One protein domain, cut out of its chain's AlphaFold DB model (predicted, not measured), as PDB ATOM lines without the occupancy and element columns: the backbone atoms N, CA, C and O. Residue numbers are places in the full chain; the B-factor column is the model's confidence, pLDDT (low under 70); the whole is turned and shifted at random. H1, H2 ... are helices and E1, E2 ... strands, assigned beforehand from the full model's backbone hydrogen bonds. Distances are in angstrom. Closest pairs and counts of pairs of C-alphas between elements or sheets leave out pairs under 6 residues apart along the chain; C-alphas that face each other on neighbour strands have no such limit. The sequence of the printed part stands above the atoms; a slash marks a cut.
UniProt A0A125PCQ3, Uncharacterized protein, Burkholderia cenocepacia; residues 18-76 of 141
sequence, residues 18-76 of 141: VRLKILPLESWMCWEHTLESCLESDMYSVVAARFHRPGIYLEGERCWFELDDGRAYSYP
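This is residues 18 to 76 of the 141 residues of an uncharacterized protein of Burkholderia cenocepacia (UniProt A0A125PCQ3). The main part is one strongly twisted sheet of five antiparallel strands, with one short helix, H1, set off to one side of it. The strands' lines turn by 129 degrees from E1 at one edge to E2 at the other, and H1 lies on the excursion of residues 24 to 45 that joins those two edge strands. The printed part has 59 residues; along it come E1, H1, E2, E3, E4 and E5, and the sheet's order is E1, E3, E4, E5, E2. The class is mixed, helices and strands, with under half of the residues, 28 of 59, in named elements. The whole is compact, with a radius of gyration of the C-alphas of 10.7 A and spans of 32 by 23 by 18 A.

Start at E1, residues 21 to 23, an edge strand. Its antiparallel neighbour is E3, residues 55 to 59, at 155 degrees; look for N 21 and O 58, 2.9 A apart. Next along the printed part is H1, residues 32 to 39, which is not on the sheet and is apart from E3; every O i to N i+4 pair in it is within hydrogen-bond range. Then comes E2, residues 46 to 48, the other edge strand. E3 and E4, residues 62 to 66, form a hairpin at 161 degrees, with N 57 and O 64 at 2.8 A and N 64 and O 57 at 3.0 A. E4 and E5, residues 71 to 74, form a hairpin at 151 degrees, with N 65 and O 73 at 2.9 A. E3, E4 and E5 are a meander, each strand the antiparallel neighbour of the one before. E5 is also the antiparallel neighbour of E2, at 113 degrees, with N 47 and O 72 at 2.9 A; E2, E3, E4 and E5 are a Greek key, a meander of three whose last strand is the neighbour of the strand before it.

Find C-alpha 21 at (51.450, -9.172, 25.623), where E1 begins its 6.8 A. H1 runs 10.2 A from C-alpha 32 at (37.390, -20.710, 13.113). E2 is 7.1 A long, E3 12.8 A and E4 13.0 A. E5 runs 10.6 A and ends at C-alpha 74, at (47.767, -9.627, 11.393).

The two C-alphas farthest apart, those of Val 18 and His 33, are 31.8 A apart. The printed part has no cut, and no link in it is long. The mean pLDDT of the printed part is 76.6; look for values under 70 at residue 18 and at residues 24 to 43, which include H1.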
ATOM      1  N   VAL A  18      61.073  -6.047  24.054       61.84
ATOM      2  CA  VAL A  18      59.708  -5.867  23.598       61.84
ATOM      3  C   VAL A  18      58.890  -6.960  24.273       61.84
ATOM      4  O   VAL A  18      58.888  -8.112  23.854       61.84
ATOM      5  N   ARG A  19      58.275  -6.627  25.412       82.19
ATOM      6  CA  ARG A  19      57.516  -7.596  26.203       82.19
ATOM      7  C   ARG A  19      56.295  -8.035  25.407       82.19
ATOM      8  O   ARG A  19      55.428  -7.211  25.114       82.19
ATOM      9  N   LEU A  20      56.226  -9.332  25.123       87.19
ATOM     10  CA  LEU A  20      55.043  -9.973  24.569       87.19
ATOM     11  C   LEU A  20      53.851  -9.743  25.507       87.19
ATOM     12  O   LEU A  20      53.924 -10.035  26.703       87.19
ATOM     13  N   LYS A  21      52.752  -9.233  24.956       86.50
ATOM     14  CA  LYS A  21      51.450  -9.172  25.623       86.50
ATOM     15  C   LYS A  21      50.506 -10.147  24.941       86.50
ATOM     16  O   LYS A  21      50.538 -10.283  23.721       86.50
ATOM     17  N   ILE A  22      49.670 -10.802  25.737       83.75
ATOM     18  CA  ILE A  22      48.729 -11.817  25.266       83.75
ATOM     19  C   ILE A  22      47.341 -11.412  25.743       83.75
ATOM     20  O   ILE A  22      47.160 -11.148  26.933       83.75
ATOM     21  N   LEU A  23      46.380 -11.364  24.823       77.44
ATOM     22  CA  LEU A  23      44.970 -11.234  25.166       77.44
ATOM     23  C   LEU A  23      44.349 -12.638  25.181       77.44
ATOM     24  O   LEU A  23      44.533 -13.383  24.211       77.44
ATOM     25  N   PRO A  24      43.640 -13.033  26.253       67.75
ATOM     26  CA  PRO A  24      42.859 -14.262  26.226       67.75
ATOM     27  C   PRO A  24      41.815 -14.180  25.108       67.75
ATOM     28  O   PRO A  24      41.194 -13.134  24.919       67.75
ATOM     29  N   LEU A  25      41.635 -15.277  24.368       66.62
ATOM     30  CA  LEU A  25      40.630 -15.323  23.311       66.62
ATOM     31  C   LEU A  25      39.228 -15.155  23.882       66.62
ATOM     32  O   LEU A  25      38.869 -15.727  24.916       66.62
ATOM     33  N   GLU A  26      38.422 -14.393  23.160       65.00
ATOM     34  CA  GLU A  26      36.999 -14.283  23.424       65.00
ATOM     35  C   GLU A  26      36.309 -15.558  22.931       65.00
ATOM     36  O   GLU A  26      36.716 -16.166  21.948       65.00
ATOM     37  N   SER A  27      35.244 -15.996  23.601       57.38
ATOM     38  CA  SER A  27      34.645 -17.312  23.330       57.38
ATOM     39  C   SER A  27      34.067 -17.484  21.924       57.38
ATOM     40  O   SER A  27      33.929 -18.613  21.470       57.38
ATOM     41  N   TRP A  28      33.714 -16.391  21.244       54.75
ATOM     42  CA  TRP A  28      33.283 -16.424  19.843       54.75
ATOM     43  C   TRP A  28      34.469 -16.557  18.874       54.75
ATOM     44  O   TRP A  28      34.288 -17.031  17.760       54.75
ATOM     45  N   MET A  29      35.685 -16.203  19.310       59.38
ATOM     46  CA  MET A  29      36.919 -16.325  18.526       59.38
ATOM     47  C   MET A  29      37.509 -17.737  18.548       59.38
ATOM     48  O   MET A  29      38.367 -18.054  17.735       59.38
ATOM     49  N   CYS A  30      37.043 -18.601  19.452       59.06
ATOM     50  CA  CYS A  30      37.432 -20.013  19.488       59.06
ATOM     51  C   CYS A  30      36.832 -20.840  18.333       59.06
ATOM     52  O   CYS A  30      37.050 -22.045  18.274       59.06
ATOM     53  N   TRP A  31      36.045 -20.220  17.448       58.34
ATOM     54  CA  TRP A  31      35.350 -20.887  16.354       58.34
ATOM     55  C   TRP A  31      35.853 -20.329  15.025       58.34
ATOM     56  O   TRP A  31      35.511 -19.210  14.638       58.34
ATOM     57  N   GLU A  32      36.675 -21.118  14.332       57.12
ATOM     58  CA  GLU A  32      37.390 -20.710  13.113       57.12
ATOM     59  C   GLU A  32      36.467 -20.091  12.054       57.12
ATOM     60  O   GLU A  32      36.803 -19.065  11.476       57.12
ATOM     61  N   HIS A  33      35.259 -20.627  11.876       56.88
ATOM     62  CA  HIS A  33      34.282 -20.148  10.892       56.88
ATOM     63  C   HIS A  33      33.725 -18.748  11.197       56.88
ATOM     64  O   HIS A  33      33.529 -17.940  10.290       56.88
ATOM     65  N   THR A  34      33.466 -18.429  12.471       59.34
ATOM     66  CA  THR A  34      33.024 -17.080  12.863       59.34
ATOM     67  C   THR A  34      34.167 -16.090  12.702       59.34
ATOM     68  O   THR A  34      33.951 -14.962  12.258       59.34
ATOM     69  N   LEU A  35      35.391 -16.527  13.000       59.84
ATOM     70  CA  LEU A  35      36.572 -15.702  12.829       59.84
ATOM     71  C   LEU A  35      36.832 -15.398  11.354       59.84
ATOM     72  O   LEU A  35      36.926 -14.233  11.001       59.84
ATOM     73  N   GLU A  36      36.858 -16.412  10.488       62.25
ATOM     74  CA  GLU A  36      37.057 -16.266   9.041       62.25
ATOM     75  C   GLU A  36      36.083 -15.268   8.417       62.25
ATOM     76  O   GLU A  36      36.514 -14.389   7.677       62.25
ATOM     77  N   SER A  37      34.807 -15.304   8.815       61.66
ATOM     78  CA  SER A  37      33.809 -14.330   8.346       61.66
ATOM     79  C   SER A  37      34.097 -12.883   8.780       61.66
ATOM     80  O   SER A  37      33.715 -11.936   8.100       61.66
ATOM     81  N   CYS A  38      34.802 -12.690   9.899       57.97
ATOM     82  CA  CYS A  38      35.241 -11.377  10.382       57.97
ATOM     83  C   CYS A  38      36.585 -10.937   9.767       57.97
ATOM     84  O   CYS A  38      36.929  -9.755   9.831       57.97
ATOM     85  N   LEU A  39      37.341 -11.875   9.186       61.75
ATOM     86  CA  LEU A  39      38.630 -11.647   8.527       61.75
ATOM     87  C   LEU A  39      38.499 -11.272   7.051       61.75
ATOM     88  O   LEU A  39      39.497 -10.886   6.454       61.75
ATOM     89  N   GLU A  40      37.296 -11.296   6.472       56.56
ATOM     90  CA  GLU A  40      37.023 -10.807   5.106       56.56
ATOM     91  C   GLU A  40      37.213  -9.278   4.940       56.56
ATOM     92  O   GLU A  40      36.856  -8.696   3.919       56.56
ATOM     93  N   SER A  41      37.794  -8.602   5.933       57.47
ATOM     94  CA  SER A  41      38.171  -7.193   5.875       57.47
ATOM     95  C   SER A  41      39.606  -7.026   5.359       57.47
ATOM     96  O   SER A  41      40.520  -7.691   5.845       57.47
ATOM     97  N   ASP A  42      39.827  -6.040   4.477       58.72
ATOM     98  CA  ASP A  42      41.141  -5.608   3.947       58.72
ATOM     99  C   ASP A  42      42.217  -5.316   5.021       58.72
ATOM    100  O   ASP A  42      43.390  -5.109   4.711       58.72
ATOM    101  N   MET A  43      41.831  -5.265   6.297       64.81
ATOM    102  CA  MET A  43      42.717  -5.030   7.432       64.81
ATOM    103  C   MET A  43      43.480  -6.266   7.918       64.81
ATOM    104  O   MET A  43      44.430  -6.108   8.688       64.81
ATOM    105  N   TYR A  44      43.083  -7.472   7.504       71.88
ATOM    106  CA  TYR A  44      43.689  -8.721   7.960       71.88
ATOM    107  C   TYR A  44      44.567  -9.330   6.866       71.88
ATOM    108  O   TYR A  44      44.127  -9.591   5.751       71.88
ATOM    109  N   SER A  45      45.834  -9.583   7.188       82.75
ATOM    110  CA  SER A  45      46.804 -10.206   6.282       82.75
ATOM    111  C   SER A  45      47.402 -11.461   6.902       82.75
ATOM    112  O   SER A  45      47.710 -11.484   8.090       82.75
ATOM    113  N   VAL A  46      47.572 -12.518   6.106       87.81
ATOM    114  CA  VAL A  46      48.174 -13.772   6.580       87.81
ATOM    115  C   VAL A  46      49.619 -13.520   7.016       87.81
ATOM    116  O   VAL A  46      50.398 -12.887   6.301       87.81
ATOM    117  N   VAL A  47      49.989 -14.037   8.185       89.75
ATOM    118  CA  VAL A  47      51.350 -13.971   8.732       89.75
ATOM    119  C   VAL A  47      51.797 -15.350   9.213       89.75
ATOM    120  O   VAL A  47      50.993 -16.263   9.377       89.75
ATOM    121  N   ALA A  48      53.096 -15.517   9.455       89.50
ATOM    122  CA  ALA A  48      53.609 -16.746  10.055       89.50
ATOM    123  C   ALA A  48      53.215 -16.836  11.540       89.50
ATOM    124  O   ALA A  48      53.493 -15.903  12.305       89.50
ATOM    125  N   ALA A  49      52.621 -17.968  11.933       89.56
ATOM    126  CA  ALA A  49      52.422 -18.327  13.333       89.56
ATOM    127  C   ALA A  49      53.774 -18.515  14.036       89.56
ATOM    128  O   ALA A  49      54.752 -18.959  13.431       89.56
ATOM    129  N   ARG A  50      53.838 -18.147  15.315       90.75
ATOM    130  CA  ARG A  50      55.038 -18.257  16.154       90.75
ATOM    131  C   ARG A  50      54.846 -19.196  17.331       90.75
ATOM    132  O   ARG A  50      55.814 -19.836  17.734       90.75
ATOM    133  N   PHE A  51      53.646 -19.249  17.900       87.69
ATOM    134  CA  PHE A  51      53.365 -20.025  19.105       87.69
ATOM    135  C   PHE A  51      52.547 -21.287  18.830       87.69
ATOM    136  O   PHE A  51      52.528 -22.171  19.682       87.69
ATOM    137  N   HIS A  52      51.915 -21.378  17.655       83.44
ATOM    138  CA  HIS A  52      51.012 -22.459  17.259       83.44
ATOM    139  C   HIS A  52      49.956 -22.723  18.333       83.44
ATOM    140  O   HIS A  52      49.690 -23.860  18.720       83.44
ATOM    141  N   ARG A  53      49.423 -21.630  18.881       81.88
ATOM    142  CA  ARG A  53      48.447 -21.666  19.961       81.88
ATOM    143  C   ARG A  53      47.429 -20.550  19.765       81.88
ATOM    144  O   ARG A  53      47.854 -19.398  19.628       81.88
ATOM    145  N   PRO A  54      46.125 -20.837  19.899       81.69
ATOM    146  CA  PRO A  54      45.093 -19.821  19.829       81.69
ATOM    147  C   PRO A  54      45.326 -18.685  20.816       81.69
ATOM    148  O   PRO A  54      45.492 -18.899  22.023       81.69
ATOM    149  N   GLY A  55      45.343 -17.465  20.296       80.88
ATOM    150  CA  GLY A  55      45.612 -16.271  21.084       80.88
ATOM    151  C   GLY A  55      45.794 -15.049  20.205       80.88
ATOM    152  O   GLY A  55      46.127 -15.181  19.030       80.88
ATOM    153  N   ILE A  56      45.604 -13.864  20.790       86.94
ATOM    154  CA  ILE A  56      46.039 -12.605  20.181       86.94
ATOM    155  C   ILE A  56      47.302 -12.150  20.903       86.94
ATOM    156  O   ILE A  56      47.355 -12.116  22.136       86.94
ATOM    157  N   TYR A  57      48.311 -11.794  20.126       88.62
ATOM    158  CA  TYR A  57      49.657 -11.492  20.572       88.62
ATOM    159  C   TYR A  57      50.043 -10.091  20.119       88.62
ATOM    160  O   TYR A  57      49.804  -9.720  18.972       88.62
ATOM    161  N   LEU A  58      50.684  -9.334  21.007       90.81
ATOM    162  CA  LEU A  58      51.289  -8.043  20.701       90.81
ATOM    163  C   LEU A  58      52.760  -8.056  21.122       90.81
ATOM    164  O   LEU A  58      53.080  -8.227  22.299       90.81
ATOM    165  N   GLU A  59      53.648  -7.812  20.163       91.19
ATOM    166  CA  GLU A  59      55.084  -7.625  20.360       91.19
ATOM    167  C   GLU A  59      55.487  -6.298  19.694       91.19
ATOM    168  O   GLU A  59      55.688  -6.202  18.483       91.19
ATOM    169  N   GLY A  60      55.552  -5.234  20.498       87.62
ATOM    170  CA  GLY A  60      55.895  -3.890  20.031       87.62
ATOM    171  C   GLY A  60      54.703  -3.268  19.316       87.62
ATOM    172  O   GLY A  60      53.662  -3.057  19.940       87.62
ATOM    173  N   GLU A  61      54.852  -3.015  18.016       87.75
ATOM    174  CA  GLU A  61      53.755  -2.611  17.123       87.75
ATOM    175  C   GLU A  61      53.176  -3.788  16.329       87.75
ATOM    176  O   GLU A  61      52.139  -3.653  15.680       87.75
ATOM    177  N   ARG A  62      53.818  -4.963  16.370       89.50
ATOM    178  CA  ARG A  62      53.334  -6.138  15.652       89.50
ATOM    179  C   ARG A  62      52.259  -6.819  16.483       89.50
ATOM    180  O   ARG A  62      52.542  -7.317  17.570       89.50
ATOM    181  N   CYS A  63      51.050  -6.886  15.942       90.12
ATOM    182  CA  CYS A  63      49.942  -7.603  16.548       90.12
ATOM    183  C   CYS A  63      49.388  -8.636  15.566       90.12
ATOM    184  O   CYS A  63      49.283  -8.377  14.366       90.12
ATOM    185  N   TRP A  64      49.100  -9.833  16.063       90.06
ATOM    186  CA  TRP A  64      48.569 -10.936  15.268       90.06
ATOM    187  C   TRP A  64      47.751 -11.862  16.152       90.06
ATOM    188  O   TRP A  64      47.931 -11.874  17.368       90.06
ATOM    189  N   PHE A  65      46.872 -12.646  15.552       86.38
ATOM    190  CA  PHE A  65      46.276 -13.784  16.231       86.38
ATOM    191  C   PHE A  65      46.658 -15.076  15.516       86.38
ATOM    192  O   PHE A  65      46.944 -15.073  14.317       86.38
ATOM    193  N   GLU A  66      46.692 -16.164  16.271       87.56
ATOM    194  CA  GLU A  66      46.968 -17.511  15.774       87.56
ATOM    195  C   GLU A  66      45.744 -18.401  16.010       87.56
ATOM    196  O   GLU A  66      45.000 -18.177  16.968       87.56
ATOM    197  N   LEU A  67      45.538 -19.377  15.129       80.88
ATOM    198  CA  LEU A  67      44.498 -20.404  15.203       80.88
ATOM    199  C   LEU A  67      45.096 -21.756  15.620       80.88
ATOM    200  O   LEU A  67      46.314 -21.949  15.576       80.88
ATOM    201  N   ASP A  68      44.232 -22.694  16.011       79.56
ATOM    202  CA  ASP A  68      44.628 -24.058  16.396       79.56
ATOM    203  C   ASP A  68      45.251 -24.838  15.229       79.56
ATOM    204  O   ASP A  68      46.155 -25.648  15.432       79.56
ATOM    205  N   ASP A  69      44.820 -24.566  13.996       82.06
ATOM    206  CA  ASP A  69      45.343 -25.203  12.784       82.06
ATOM    207  C   ASP A  69      46.703 -24.650  12.305       82.06
ATOM    208  O   ASP A  69      47.248 -25.090  11.290       82.06
ATOM    209  N   GLY A  70      47.280 -23.698  13.047       82.56
ATOM    210  CA  GLY A  70      48.589 -23.115  12.768       82.56
ATOM    211  C   GLY A  70      48.575 -21.945  11.784       82.56
ATOM    212  O   GLY A  70      49.647 -21.412  11.478       82.56
ATOM    213  N   ARG A  71      47.406 -21.501  11.308       86.88
ATOM    214  CA  ARG A  71      47.289 -20.229  10.585       86.88
ATOM    215  C   ARG A  71      47.400 -19.047  11.542       86.88
ATOM    216  O   ARG A  71      47.042 -19.124  12.716       86.88
ATOM    217  N   ALA A  72      47.887 -17.927  11.025       88.38
ATOM    218  CA  ALA A  72      47.952 -16.678  11.763       88.38
ATOM    219  C   ALA A  72      47.678 -15.493  10.846       88.38
ATOM    220  O   ALA A  72      47.995 -15.520   9.654       88.38
ATOM    221  N   TYR A  73      47.115 -14.435  11.416       87.38
ATOM    222  CA  TYR A  73      46.774 -13.231  10.673       87.38
ATOM    223  C   TYR A  73      47.135 -11.993  11.484       87.38
ATOM    224  O   TYR A  73      47.079 -11.995  12.716       87.38
ATOM    225  N   SER A  74      47.532 -10.931  10.791       88.69
ATOM    226  CA  SER A  74      47.767  -9.627  11.393       88.69
ATOM    227  C   SER A  74      46.492  -9.121  12.056       88.69
ATOM    228  O   SER A  74      45.386  -9.391  11.607       88.69
ATOM    229  N   TYR A  75      46.651  -8.420  13.169       83.25
ATOM    230  CA  TYR A  75      45.553  -7.851  13.933       83.25
ATOM    231  C   TYR A  75      45.901  -6.391  14.223       83.25
ATOM    232  O   TYR A  75      47.067  -6.106  14.500       83.25
ATOM    233  N   PRO A  76      44.961  -5.437  14.174       85.06
ATOM    234  CA  PRO A  76      45.303  -4.046  14.440       85.06
ATOM    235  C   PRO A  76      45.762  -3.854  15.894       85.06
ATOM    236  O   PRO A  76      45.031  -4.154  16.843       85.06
TER     237      PRO A  76